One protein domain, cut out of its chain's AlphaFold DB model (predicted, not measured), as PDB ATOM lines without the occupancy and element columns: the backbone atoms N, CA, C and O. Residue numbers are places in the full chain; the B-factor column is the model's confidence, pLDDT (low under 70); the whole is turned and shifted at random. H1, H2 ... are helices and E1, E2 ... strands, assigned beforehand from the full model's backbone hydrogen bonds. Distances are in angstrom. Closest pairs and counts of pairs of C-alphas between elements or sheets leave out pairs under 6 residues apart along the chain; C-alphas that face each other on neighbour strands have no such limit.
ATOM      1  N   PHE A   8     157.775  76.634 173.274       87.00
ATOM      2  CA  PHE A   8     158.557  75.874 174.242       87.00
ATOM      3  C   PHE A   8     160.041  76.188 174.054       87.00
ATOM      4  O   PHE A   8     160.510  76.296 172.921       87.00
ATOM      5  N   ILE A   9     160.773  76.335 175.156       88.06
ATOM      6  CA  ILE A   9     162.216  76.592 175.160       88.06
ATOM      7  C   ILE A   9     162.881  75.479 175.967       88.06
ATOM      8  O   ILE A   9     162.494  75.218 177.103       88.06
ATOM      9  N   SER A  10     163.879  74.823 175.382       88.69
ATOM     10  CA  SER A  10     164.740  73.855 176.054       88.69
ATOM     11  C   SER A  10     166.164  74.393 176.091       88.69
ATOM     12  O   SER A  10     166.733  74.728 175.051       88.69
ATOM     13  N   CYS A  11     166.738  74.473 177.291       89.94
ATOM     14  CA  CYS A  11     168.123  74.868 177.509       89.94
ATOM     15  C   CYS A  11     168.964  73.647 177.893       89.94
ATOM     16  O   CYS A  11     168.651  72.932 178.844       89.94
ATOM     17  N   THR A  12     170.053  73.422 177.163       89.19
ATOM     18  CA  THR A  12     171.039  72.375 177.443       89.19
ATOM     19  C   THR A  12     172.375  73.023 177.764       89.19
ATOM     20  O   THR A  12     173.072  73.454 176.852       89.19
ATOM     21  N   TRP A  13     172.723  73.103 179.048       88.12
ATOM     22  CA  TRP A  13     174.053  73.525 179.497       88.12
ATOM     23  C   TRP A  13     175.124  72.547 178.993       88.12
ATOM     24  O   TRP A  13     174.862  71.348 178.895       88.12
ATOM     25  N   LEU A  14     176.297  73.073 178.627       86.75
ATOM     26  CA  LEU A  14     177.399  72.313 178.018       86.75
ATOM     27  C   LEU A  14     178.622  72.140 178.939       86.75
ATOM     28  O   LEU A  14     179.617  71.554 178.524       86.75
ATOM     29  N   GLY A  15     178.539  72.630 180.176       77.00
ATOM     30  CA  GLY A  15     179.523  72.434 181.237       77.00
ATOM     31  C   GLY A  15     178.841  72.490 182.604       77.00
ATOM     32  O   GLY A  15     177.776  73.102 182.734       77.00
ATOM     33  N   ASP A  16     179.433  71.826 183.598       65.31
ATOM     34  CA  ASP A  16     178.800  71.589 184.903       65.31
ATOM     35  C   ASP A  16     178.688  72.860 185.760       65.31
ATOM     36  O   ASP A  16     177.657  73.101 186.390       65.31
ATOM     37  N   GLU A  17     179.708  73.721 185.725       63.69
ATOM     38  CA  GLU A  17     179.684  75.034 186.366       63.69
ATOM     39  C   GLU A  17     179.859  76.141 185.333       63.69
ATOM     40  O   GLU A  17     180.911  76.308 184.720       63.69
ATOM     41  N   LEU A  18     178.809  76.946 185.160       64.44
ATOM     42  CA  LEU A  18     178.926  78.211 184.449       64.44
ATOM     43  C   LEU A  18     179.513  79.269 185.389       64.44
ATOM     44  O   LEU A  18     178.752  80.057 185.966       64.44
ATOM     45  N   ASP A  19     180.835  79.262 185.546       66.19
ATOM     46  CA  ASP A  19     181.574  80.403 186.081       66.19
ATOM     47  C   ASP A  19     181.873  81.388 184.943       66.19
ATOM     48  O   ASP A  19     182.623  81.097 184.017       66.19
ATOM     49  N   LEU A  20     181.237  82.558 184.994       64.19
ATOM     50  CA  LEU A  20     181.474  83.639 184.035       64.19
ATOM     51  C   LEU A  20     182.560  84.619 184.517       64.19
ATOM     52  O   LEU A  20     182.815  85.618 183.850       64.19
ATOM     53  N   LEU A  21     183.175  84.383 185.679       63.97
ATOM     54  CA  LEU A  21     184.293  85.175 186.193       63.97
ATOM     55  C   LEU A  21     185.656  84.648 185.720       63.97
ATOM     56  O   LEU A  21     186.642  85.388 185.798       63.97
ATOM     57  N   ASP A  22     185.727  83.407 185.224       70.81
ATOM     58  CA  ASP A  22     186.963  82.808 184.718       70.81
ATOM     59  C   ASP A  22     187.405  83.455 183.392       70.81
ATOM     60  O   ASP A  22     186.913  83.162 182.301       70.81
ATOM     61  N   GLN A  23     188.403  84.331 183.502       65.00
ATOM     62  CA  GLN A  23     189.003  85.066 182.387       65.00
ATOM     63  C   GLN A  23     189.839  84.184 181.444       65.00
ATOM     64  O   GLN A  23     190.328  84.685 180.430       65.00
ATOM     65  N   THR A  24     190.027  82.893 181.747       74.88
ATOM     66  CA  THR A  24     190.647  81.934 180.818       74.88
ATOM     67  C   THR A  24     189.660  81.401 179.774       74.88
ATOM     68  O   THR A  24     190.086  80.884 178.737       74.88
ATOM     69  N   ILE A  25     188.349  81.581 179.987       78.62
ATOM     70  CA  ILE A  25     187.311  81.149 179.050       78.62
ATOM     71  C   ILE A  25     187.349  82.014 177.783       78.62
ATOM     72  O   ILE A  25     187.073  83.213 177.791       78.62
ATOM     73  N   GLY A  26     187.659  81.380 176.649       82.00
ATOM     74  CA  GLY A  26     187.639  82.036 175.343       82.00
ATOM     75  C   GLY A  26     186.245  82.549 174.963       82.00
ATOM     76  O   GLY A  26     185.236  81.900 175.221       82.00
ATOM     77  N   ALA A  27     186.180  83.691 174.276       84.12
ATOM     78  CA  ALA A  27     184.916  84.337 173.905       84.12
ATOM     79  C   ALA A  27     183.959  83.424 173.099       84.12
ATOM     80  O   ALA A  27     182.743  83.527 173.227       84.12
ATOM     81  N   THR A  28     184.494  82.503 172.295       88.06
ATOM     82  CA  THR A  28     183.719  81.534 171.499       88.06
ATOM     83  C   THR A  28     183.336  80.257 172.258       88.06
ATOM     84  O   THR A  28     182.753  79.360 171.652       88.06
ATOM     85  N   THR A  29     183.674  80.126 173.546       88.38
ATOM     86  CA  THR A  29     183.338  78.933 174.337       88.38
ATOM     87  C   THR A  29     181.817  78.783 174.437       88.38
ATOM     88  O   THR A  29     181.140  79.742 174.823       88.38
ATOM     89  N   PRO A  30     181.255  77.613 174.084       88.81
ATOM     90  CA  PRO A  30     179.818  77.398 174.082       88.81
ATOM     91  C   PRO A  30     179.311  77.102 175.503       88.81
ATOM     92  O   PRO A  30     179.839  76.242 176.201       88.81
ATOM     93  N   ILE A  31     178.269  77.816 175.920       86.44
ATOM     94  CA  ILE A  31     177.708  77.799 177.278       86.44
ATOM     95  C   ILE A  31     176.491  76.880 177.363       86.44
ATOM     96  O   ILE A  31     176.408  75.999 178.222       86.44
ATOM     97  N   CYS A  32     175.536  77.078 176.458       89.88
ATOM     98  CA  CYS A  32     174.355  76.238 176.353       89.88
ATOM     99  C   CYS A  32     173.827  76.202 174.917       89.88
ATOM    100  O   CYS A  32     174.019  77.138 174.141       89.88
ATOM    101  N   GLN A  33     173.143  75.117 174.563       91.56
ATOM    102  CA  GLN A  33     172.307  75.063 173.367       91.56
ATOM    103  C   GLN A  33     170.868  75.392 173.746       91.56
ATOM    104  O   GLN A  33     170.308  74.793 174.669       91.56
ATOM    105  N   LEU A  34     170.275  76.320 173.002       92.38
ATOM    106  CA  LEU A  34     168.857  76.635 173.050       92.38
ATOM    107  C   LEU A  34     168.163  75.958 171.871       92.38
ATOM    108  O   LEU A  34     168.573  76.122 170.721       92.38
ATOM    109  N   LEU A  35     167.095  75.225 172.172       91.56
ATOM    110  CA  LEU A  35     166.123  74.731 171.205       91.56
ATOM    111  C   LEU A  35     164.782  75.397 171.515       91.56
ATOM    112  O   LEU A  35     164.259  75.249 172.619       91.56
ATOM    113  N   VAL A  36     164.230  76.129 170.552       90.94
ATOM    114  CA  VAL A  36     162.908  76.758 170.654       90.94
ATOM    115  C   VAL A  36     161.979  76.101 169.649       90.94
ATOM    116  O   VAL A  36     162.293  76.066 168.460       90.94
ATOM    117  N   VAL A  37     160.828  75.615 170.109       88.56
ATOM    118  CA  VAL A  37     159.795  75.036 169.243       88.56
ATOM    119  C   VAL A  37     158.500  75.824 169.379       88.56
ATOM    120  O   VAL A  37     158.001  76.067 170.478       88.56
ATOM    121  N   ASN A  38     157.961  76.241 168.241       86.88
ATOM    122  CA  ASN A  38     156.687  76.938 168.131       86.88
ATOM    123  C   ASN A  38     155.534  75.921 168.015       86.88
ATOM    124  O   ASN A  38     155.689  74.877 167.387       86.88
ATOM    125  N   SER A  39     154.349  76.259 168.533       79.31
ATOM    126  CA  SER A  39     153.065  75.599 168.225       79.31
ATOM    127  C   SER A  39     152.842  75.233 166.741       79.31
ATOM    128  O   SER A  39     152.178  74.243 166.451       79.31
ATOM    129  N   ALA A  40     153.432  75.986 165.804       76.94
ATOM    130  CA  ALA A  40     153.420  75.730 164.360       76.94
ATOM    131  C   ALA A  40     154.437  74.666 163.871       76.94
ATOM    132  O   ALA A  40     154.660  74.552 162.671       76.94
ATOM    133  N   GLN A  41     155.085  73.920 164.776       77.75
ATOM    134  CA  GLN A  41     156.123  72.909 164.492       77.75
ATOM    135  C   GLN A  41     157.392  73.447 163.792       77.75
ATOM    136  O   GLN A  41     158.216  72.686 163.284       77.75
ATOM    137  N   ASP A  42     157.601  74.766 163.806       87.94
ATOM    138  CA  ASP A  42     158.900  75.357 163.490       87.94
ATOM    139  C   ASP A  42     159.842  75.271 164.697       87.94
ATOM    140  O   ASP A  42     159.545  75.791 165.779       87.94
ATOM    141  N   CYS A  43     160.990  74.632 164.476       91.50
ATOM    142  CA  CYS A  43     162.072  74.471 165.439       91.50
ATOM    143  C   CYS A  43     163.235  75.411 165.090       91.50
ATOM    144  O   CYS A  43     163.601  75.546 163.921       91.50
ATOM    145  N   TYR A  44     163.851  76.010 166.105       93.44
ATOM    146  CA  TYR A  44     165.001  76.905 165.981       93.44
ATOM    147  C   TYR A  44     166.080  76.483 166.975       93.44
ATOM    148  O   TYR A  44     165.771  76.240 168.143       93.44
ATOM    149  N   LYS A  45     167.337  76.407 166.533       94.19
ATOM    150  CA  LYS A  45     168.480  75.995 167.356       94.19
ATOM    151  C   LYS A  45     169.578  77.053 167.321       94.19
ATOM    152  O   LYS A  45     169.848  77.660 166.287       94.19
ATOM    153  N   GLY A  46     170.233  77.255 168.454       93.38
ATOM    154  CA  GLY A  46     171.408  78.112 168.557       93.38
ATOM    155  C   GLY A  46     172.251  77.749 169.768       93.38
ATOM    156  O   GLY A  46     171.773  77.111 170.707       93.38
ATOM    157  N   THR A  47     173.513  78.158 169.736       92.00
ATOM    158  CA  THR A  47     174.460  77.975 170.836       92.00
ATOM    159  C   THR A  47     174.775  79.342 171.412       92.00
ATOM    160  O   THR A  47     175.301  80.191 170.701       92.00
ATOM    161  N   VAL A  48     174.465  79.548 172.689       89.00
ATOM    162  CA  VAL A  48     174.897  80.733 173.433       89.00
ATOM    163  C   VAL A  48     176.375  80.557 173.765       89.00
ATOM    164  O   VAL A  48     176.771  79.508 174.277       89.00
ATOM    165  N   THR A  49     177.191  81.563 173.474       88.44
ATOM    166  CA  THR A  49     178.627  81.600 173.772       88.44
ATOM    167  C   THR A  49     178.938  82.552 174.923       88.44
ATOM    168  O   THR A  49     178.117  83.393 175.294       88.44
ATOM    169  N   TYR A  50     180.148  82.457 175.482       85.06
ATOM    170  CA  TYR A  50     180.629  83.410 176.488       85.06
ATOM    171  C   TYR A  50     180.550  84.860 175.995       85.06
ATOM    172  O   TYR A  50     180.112  85.740 176.738       85.06
ATOM    173  N   LYS A  51     180.901  85.111 174.725       85.06
ATOM    174  CA  LYS A  51     180.801  86.441 174.120       85.06
ATOM    175  C   LYS A  51     179.379  86.984 174.184       85.06
ATOM    176  O   LYS A  51     179.212  88.137 174.562       85.06
ATOM    177  N   ASP A  52     178.378  86.170 173.839       85.06
ATOM    178  CA  ASP A  52     176.983  86.615 173.859       85.06
ATOM    179  C   ASP A  52     176.593  87.102 175.259       85.06
ATOM    180  O   ASP A  52     175.866  88.081 175.375       85.06
ATOM    181  N   LEU A  53     177.118  86.485 176.326       81.56
ATOM    182  CA  LEU A  53     176.845  86.921 177.695       81.56
ATOM    183  C   LEU A  53     177.616  88.192 178.087       81.56
ATOM    184  O   LEU A  53     177.013  89.103 178.654       81.56
ATOM    185  N   ASP A  54     178.905  88.312 177.757       79.38
ATOM    186  CA  ASP A  54     179.667  89.543 178.035       79.38
ATOM    187  C   ASP A  54     179.136  90.746 177.221       79.38
ATOM    188  O   ASP A  54     179.114  91.872 177.717       79.38
ATOM    189  N   ASP A  55     178.558  90.521 176.032       80.50
ATOM    190  CA  ASP A  55     177.866  91.558 175.251       80.50
ATOM    191  C   ASP A  55     176.610  92.132 175.961       80.50
ATOM    192  O   ASP A  55     176.210  93.262 175.654       80.50
ATOM    193  N   PHE A  56     176.029  91.438 176.959       76.12
ATOM    194  CA  PHE A  56     174.956  91.962 177.833       76.12
ATOM    195  C   PHE A  56     175.448  92.710 179.075       76.12
ATOM    196  O   PHE A  56     174.653  93.361 179.753       76.12
ATOM    197  N   ARG A  57     176.758  92.737 179.340       74.69
ATOM    198  CA  ARG A  57     177.386  93.458 180.466       74.69
ATOM    199  C   ARG A  57     177.369  94.993 180.311       74.69
ATOM    200  O   ARG A  57     178.079  95.717 181.007       74.69
ATOM    201  N   ARG A  58     176.554  95.521 179.394       65.75
ATOM    202  CA  ARG A  58     176.411  96.944 179.044       65.75
ATOM    203  C   ARG A  58     175.627  97.715 180.116       65.75
ATOM    204  O   ARG A  58     174.511  98.170 179.881       65.75
ATOM    205  N   GLY A  59     176.216  97.875 181.299       66.81
ATOM    206  CA  GLY A  59     175.630  98.633 182.404       66.81
ATOM    207  C   GLY A  59     176.355  98.410 183.730       66.81
ATOM    208  O   GLY A  59     177.526  98.046 183.761       66.81
ATOM    209  N   SER A  60     175.643  98.614 184.837       70.56
ATOM    210  CA  SER A  60     176.128  98.372 186.206       70.56
ATOM    211  C   SER A  60     175.771  96.979 186.749       70.56
ATOM    212  O   SER A  60     175.780  96.773 187.962       70.56
ATOM    213  N   ILE A  61     175.395  96.039 185.877       80.00
ATOM    214  CA  ILE A  61     175.017  94.671 186.251       80.00
ATOM    215  C   ILE A  61     176.299  93.848 186.417       80.00
ATOM    216  O   ILE A  61     177.134  93.814 185.512       80.00
ATOM    217  N   THR A  62     176.473  93.192 187.568       81.44
ATOM    218  CA  THR A  62     177.608  92.280 187.764       81.44
ATOM    219  C   THR A  62     177.396  90.983 186.995       81.44
ATOM    220  O   THR A  62     176.268  90.547 186.751       81.44
ATOM    221  N   VAL A  63     178.504  90.344 186.636       75.75
ATOM    222  CA  VAL A  63     178.503  89.086 185.890       75.75
ATOM    223  C   VAL A  63     177.725  87.991 186.636       75.75
ATOM    224  O   VAL A  63     176.962  87.266 186.008       75.75
ATOM    225  N   ASP A  64     177.798  87.939 187.968       78.75
ATOM    226  CA  ASP A  64     177.046  86.990 188.808       78.75
ATOM    227  C   ASP A  64     175.529  87.200 188.744       78.75
ATOM    228  O   ASP A  64     174.756  86.240 188.690       78.75
ATOM    229  N   VAL A  65     175.086  88.461 188.731       84.62
ATOM    230  CA  VAL A  65     173.665  88.815 188.603       84.62
ATOM    231  C   VAL A  65     173.158  88.442 187.215       84.62
ATOM    232  O   VAL A  65     172.091  87.845 187.108       84.62
ATOM    233  N   LEU A  66     173.940  88.710 186.165       82.88
ATOM    234  CA  LEU A  66     173.608  88.316 184.795       82.88
ATOM    235  C   LEU A  66     173.541  86.785 184.642       82.88
ATOM    236  O   LEU A  66     172.560  86.264 184.123       82.88
ATOM    237  N   ASN A  67     174.539  86.066 185.163       80.06
ATOM    238  CA  ASN A  67     174.604  84.603 185.230       80.06
ATOM    239  C   ASN A  67     173.355  84.023 185.919       80.06
ATOM    240  O   ASN A  67     172.676  83.150 185.377       80.06
ATOM    241  N   THR A  68     172.995  84.574 187.083       85.31
ATOM    242  CA  THR A  68     171.819  84.155 187.861       85.31
ATOM    243  C   THR A  68     170.512  84.450 187.126       85.31
ATOM    244  O   THR A  68     169.643  83.584 187.059       85.31
ATOM    245  N   LEU A  69     170.371  85.642 186.537       85.62
ATOM    246  CA  LEU A  69     169.174  86.058 185.802       85.62
ATOM    247  C   LEU A  69     168.980  85.235 184.521       85.62
ATOM    248  O   LEU A  69     167.852  84.868 184.203       85.62
ATOM    249  N   ILE A  70     170.061  84.873 183.823       83.38
ATOM    250  CA  ILE A  70     170.010  84.008 182.635       83.38
ATOM    251  C   ILE A  70     169.754  82.545 183.015       83.38
ATOM    252  O   ILE A  70     168.983  81.889 182.322       83.38
ATOM    253  N   LYS A  71     170.315  82.030 184.119       84.25
ATOM    254  CA  LYS A  71     169.995  80.681 184.627       84.25
ATOM    255  C   LYS A  71     168.529  80.567 185.044       84.25
ATOM    256  O   LYS A  71     167.824  79.710 184.519       84.25
ATOM    257  N   LEU A  72     168.062  81.453 185.928       87.00
ATOM    258  CA  LEU A  72     166.665  81.492 186.380       87.00
ATOM    259  C   LEU A  72     165.711  81.749 185.214       87.00
ATOM    260  O   LEU A  72     164.680  81.088 185.113       87.00
ATOM    261  N   GLY A  73     166.100  82.647 184.306       85.06
ATOM    262  CA  GLY A  73     165.481  82.837 183.005       85.06
ATOM    263  C   GLY A  73     165.340  81.509 182.268       85.06
ATOM    264  O   GLY A  73     164.266  80.941 182.246       85.06
ATOM    265  N   LEU A  74     166.407  80.925 181.734       83.81
ATOM    266  CA  LEU A  74     166.338  79.702 180.918       83.81
ATOM    267  C   LEU A  74     165.750  78.453 181.630       83.81
ATOM    268  O   LEU A  74     165.484  77.454 180.965       83.81
ATOM    269  N   GLN A  75     165.505  78.510 182.946       84.12
ATOM    270  CA  GLN A  75     164.762  77.525 183.751       84.12
ATOM    271  C   GLN A  75     163.249  77.811 183.910       84.12
ATOM    272  O   GLN A  75     162.536  76.986 184.478       84.12
ATOM    273  N   GLY A  76     162.738  78.942 183.415       83.50
ATOM    274  CA  GLY A  76     161.314  79.302 183.425       83.50
ATOM    275  C   GLY A  76     160.865  80.244 184.551       83.50
ATOM    276  O   GLY A  76     159.664  80.358 184.789       83.50
ATOM    277  N   ALA A  77     161.776  80.920 185.259       86.69
ATOM    278  CA  ALA A  77     161.393  81.849 186.324       86.69
ATOM    279  C   ALA A  77     160.712  83.121 185.778       86.69
ATOM    280  O   ALA A  77     161.141  83.708 184.782       86.69
ATOM    281  N   GLU A  78     159.673  83.585 186.480       87.25
ATOM    282  CA  GLU A  78     158.995  84.851 186.168       87.25
ATOM    283  C   GLU A  78     159.622  86.061 186.894       87.25
ATOM    284  O   GLU A  78     159.524  87.177 186.390       87.25
ATOM    285  N   TYR A  79     160.305  85.869 188.033       89.06
ATOM    286  CA  TYR A  79     160.831  86.968 188.862       89.06
ATOM    287  C   TYR A  79     162.274  86.740 189.329       89.06
ATOM    288  O   TYR A  79     162.682  85.613 189.607       89.06
ATOM    289  N   TYR A  80     163.012  87.838 189.507       88.62
ATOM    290  CA  TYR A  80     164.316  87.894 190.164       88.62
ATOM    291  C   TYR A  80     164.361  89.086 191.130       88.62
ATOM    292  O   TYR A  80     164.073  90.209 190.741       88.62
ATOM    293  N   GLN A  81     164.677  88.841 192.407       89.06
ATOM    294  CA  GLN A  81     164.681  89.843 193.496       89.06
ATOM    295  C   GLN A  81     163.375  90.662 193.684       89.06
ATOM    296  O   GLN A  81     163.351  91.609 194.464       89.06
ATOM    297  N   GLY A  82     162.274  90.259 193.039       88.56
ATOM    298  CA  GLY A  82     160.980  90.954 193.042       88.56
ATOM    299  C   GLY A  82     160.638  91.606 191.698       88.56
ATOM    300  O   GLY A  82     159.459  91.742 191.378       88.56
ATOM    301  N   ASP A  83     161.642  91.913 190.876       86.81
ATOM    302  CA  ASP A  83     161.448  92.392 189.509       86.81
ATOM    303  C   ASP A  83     161.032  91.246 188.580       86.81
ATOM    304  O   ASP A  83     161.500  90.111 188.708       86.81
ATOM    305  N   ARG A  84     160.147  91.532 187.618       87.00
ATOM    306  CA  ARG A  84     159.690  90.545 186.630       87.00
ATOM    307  C   ARG A  84     160.730  90.382 185.521       87.00
ATOM    308  O   ARG A  84     161.105  91.361 184.876       87.00
ATOM    309  N   ILE A  85     161.145  89.148 185.246       84.50
ATOM    310  CA  ILE A  85     162.028  88.823 184.122       84.50
ATOM    311  C   ILE A  85     161.245  89.078 182.823       84.50
ATOM    312  O   ILE A  85     160.209  88.464 182.562       84.50
ATOM    313  N   ALA A  86     161.709  90.036 182.020       77.94
ATOM    314  CA  ALA A  86     160.992  90.543 180.850       77.94
ATOM    315  C   ALA A  86     161.237  89.684 179.595       77.94
ATOM    316  O   ALA A  86     161.927  90.086 178.661       77.94
ATOM    317  N   TRP A  87     160.652  88.490 179.581       79.19
ATOM    318  CA  TRP A  87     160.755  87.537 178.479       79.19
ATOM    319  C   TRP A  87     160.083  88.000 177.184       79.19
ATOM    320  O   TRP A  87     158.912  88.392 177.186       79.19
ATOM    321  N   LYS A  88     160.769  87.826 176.046       83.19
ATOM    322  CA  LYS A  88     160.123  87.883 174.725       83.19
ATOM    323  C   LYS A  88     160.837  87.043 173.664       83.19
ATOM    324  O   LYS A  88     161.921  87.409 173.211       83.19
ATOM    325  N   THR A  89     160.185  85.990 173.186       83.62
ATOM    326  CA  THR A  89     160.554  85.306 171.936       83.62
ATOM    327  C   THR A  89     160.015  86.102 170.743       83.62
ATOM    328  O   THR A  89     158.855  86.519 170.754       83.62
ATOM    329  N   ILE A  90     160.833  86.337 169.717       86.25
ATOM    330  CA  ILE A  90     160.432  86.973 168.452       86.25
ATOM    331  C   ILE A  90     160.784  86.015 167.317       86.25
ATOM    332  O   ILE A  90     161.946  85.660 167.151       86.25
ATOM    333  N   PHE A  91     159.784  85.605 166.542       85.31
ATOM    334  CA  PHE A  91     159.954  84.713 165.397       85.31
ATOM    335  C   PHE A  91     159.974  85.513 164.094       85.31
ATOM    336  O   PHE A  91     159.044  86.278 163.836       85.31
ATOM    337  N   ASN A  92     160.981  85.276 163.256       87.12
ATOM    338  CA  ASN A  92     161.017  85.698 161.857       87.12
ATOM    339  C   ASN A  92     161.050  84.436 160.957       87.12
ATOM    340  O   ASN A  92     161.198  83.327 161.467       87.12
ATOM    341  N   PRO A  93     160.930  84.539 159.618       83.50
ATOM    342  CA  PRO A  93     160.827  83.351 158.751       83.50
ATOM    343  C   PRO A  93     162.052  82.413 158.734       83.50
ATOM    344  O   PRO A  93     161.921  81.248 158.350       83.50
ATOM    345  N   ASN A  94     163.230  82.921 159.120       85.81
ATOM    346  CA  ASN A  94     164.523  82.227 159.020       85.81
ATOM    347  C   ASN A  94     165.278  82.129 160.362       85.81
ATOM    348  O   ASN A  94     166.188  81.310 160.489       85.81
ATOM    349  N   ASP A  95     164.920  82.951 161.352       88.88
ATOM    350  CA  ASP A  95     165.567  83.012 162.662       88.88
ATOM    351  C   ASP A  95     164.557  83.286 163.790       88.88
ATOM    352  O   ASP A  95     163.392  83.634 163.566       88.88
ATOM    353  N   CYS A  96     165.002  83.068 165.022       87.38
ATOM    354  CA  CYS A  96     164.240  83.328 166.234       87.38
ATOM    355  C   CYS A  96     165.135  84.032 167.256       87.38
ATOM    356  O   CYS A  96     166.233  83.565 167.554       87.38
ATOM    357  N   GLN A  97     164.651  85.148 167.797       86.06
ATOM    358  CA  GLN A  97     165.334  85.951 168.802       86.06
ATOM    359  C   GLN A  97     164.703  85.701 170.175       86.06
ATOM    360  O   GLN A  97     163.556  86.086 170.420       86.06
ATOM    361  N   VAL A  98     165.454  85.110 171.103       81.62
ATOM    362  CA  VAL A  98     165.055  85.043 172.519       81.62
ATOM    363  C   VAL A  98     165.585  86.289 173.214       81.62
ATOM    364  O   VAL A  98     166.781  86.538 173.171       81.62
ATOM    365  N   ASN A  99     164.719  87.076 173.851       80.44
ATOM    366  CA  ASN A  99     165.126  88.228 174.655       80.44
ATOM    367  C   ASN A  99     165.081  87.871 176.147       80.44
ATOM    368  O   ASN A  99     164.016  87.909 176.767       80.44
ATOM    369  N   ILE A 100     166.255  87.542 176.692       75.44
ATOM    370  CA  ILE A 100     166.621  87.729 178.108       75.44
ATOM    371  C   ILE A 100     167.906  88.565 178.102       75.44
ATOM    372  O   ILE A 100     167.886  89.750 178.417       75.44
ATOM    373  N   GLY A 101     168.979  87.974 177.573       69.50
ATOM    374  CA  GLY A 101     169.814  88.637 176.576       69.50
ATOM    375  C   GLY A 101     169.338  88.215 175.181       69.50
ATOM    376  O   GLY A 101     168.784  87.129 175.045       69.50
ATOM    377  N   THR A 102     169.493  89.074 174.174       81.81
ATOM    378  CA  THR A 102     169.219  88.807 172.747       81.81
ATOM    379  C   THR A 102     170.053  87.633 172.215       81.81
ATOM    380  O   THR A 102     171.196  87.817 171.806       81.81
ATOM    381  N   PHE A 103     169.475  86.432 172.170       87.38
ATOM    382  CA  PHE A 103     170.083  85.251 171.551       87.38
ATOM    383  C   PHE A 103     169.445  84.976 170.189       87.38
ATOM    384  O   PHE A 103     168.226  84.821 170.109       87.38
ATOM    385  N   GLN A 104     170.266  84.889 169.140       88.31
ATOM    386  CA  GLN A 104     169.823  84.571 167.780       88.31
ATOM    387  C   GLN A 104     169.906  83.062 167.530       88.31
ATOM    388  O   GLN A 104     170.957  82.450 167.715       88.31
ATOM    389  N   LEU A 105     168.800  82.465 167.091       92.62
ATOM    390  CA  LEU A 105     168.661  81.033 166.820       92.62
ATOM    391  C   LEU A 105     168.324  80.821 165.341       92.62
ATOM    392  O   LEU A 105     167.381  81.427 164.831       92.62
ATOM    393  N   GLY A 106     169.055  79.944 164.655       93.56
ATOM    394  CA  GLY A 106     168.762  79.587 163.266       93.56
ATOM    395  C   GLY A 106     167.582  78.620 163.178       93.56
ATOM    396  O   GLY A 106     167.440  77.731 164.020       93.56
ATOM    397  N   ARG A 107     166.728  78.769 162.161       94.00
ATOM    398  CA  ARG A 107     165.664  77.796 161.871       94.00
ATOM    399  C   ARG A 107     166.272  76.449 161.460       94.00
ATOM    400  O   ARG A 107     167.158  76.404 160.612       94.00
ATOM    401  N   ILE A 108     165.788  75.360 162.056       93.62
ATOM    402  CA  ILE A 108     166.218  73.996 161.720       93.62
ATOM    403  C   ILE A 108     165.628  73.609 160.349       93.62
ATOM    404  O   ILE A 108     164.424  73.814 160.152       93.62
ATOM    405  N   PRO A 109     166.419  73.042 159.413       93.69
ATOM    406  CA  PRO A 109     165.918  72.545 158.131       93.69
ATOM    407  C   PRO A 109     164.785  71.527 158.296       93.69
ATOM    408  O   PRO A 109     164.805  70.708 159.216       93.69
TER     409      PRO A 109
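AT A GLANCE: This is residues 8 to 109 of the 406 residues of an uncharacterized protein of Absidia glauca (UniProt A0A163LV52). One antiparallel sheet of six strands curls like part of a barrel and folds back on itself, with E1, E2 and E3 as one leaf, E5 and E4 as the other, and E6 as the hinge; it is open between E1 and E4. The helices H1 and H2 lie toward one end of it. The printed part has 102 residues, in the order E1 E2 E3 H1 H2 E4 E5 E6; the sheet's order is E1 E2 E3 E6 E5 E4. The class is mixed, helices and strands; the whole is compact, with a radius of gyration of the C-alphas of 13.7 A and spans of 38 by 33 by 24 A.

IN THESE COORDINATES: E1, residues 8 to 13, begins at C-alpha 8 (158.557, 75.874, 174.242). E2, residues 30 to 38, is 23.9 A long, and E3, residues 43 to 49, is 19.9 A. H1 holds residues 50 to 54; H2, residues 63 to 74, is 16.1 A long. E4 holds residues 88 to 91, E5 95 to 99, and E6 102 to 107, ending at C-alpha 107 (165.664, 77.796, 161.871).

HOW THE PARTS SIT: E1, E2, E3 form a meander, each strand the antiparallel neighbour of the one before, and so do E4, E5, E6. Between the neighbour strands E1 and E2, N 10 and O 35 are within hydrogen-bond range at 2.8 A, as are N 46 and O 34 between E2 and E3 at 3.0 A, N 45 and O 106 between E3 and E6 at 2.8 A, N 105 and O 96 between E6 and E5 at 2.8 A, and N 90 and O 97 between E5 and E4 at 2.8 A. H2 only grazes the sheet with its residues 71 to 74; its closest C-alphas to E1 are those of Leu 74 and Cys 11, 6.2 A. H1 and H2 are close but not clearly touching, C-alphas 53 and 66 being 7.9 A apart. In H1 and H2 every O i to N i+4 pair is within hydrogen-bond range.

THE WHOLE: The farthest C-alphas, Thr 24 and Ala 40, are 41.2 A apart. The printed part has no cut; the links E1 to E2 and H2 to E4 are long. The model's pLDDT is under 70 at residues 16 to 21, 23, 58 to 59 and 101.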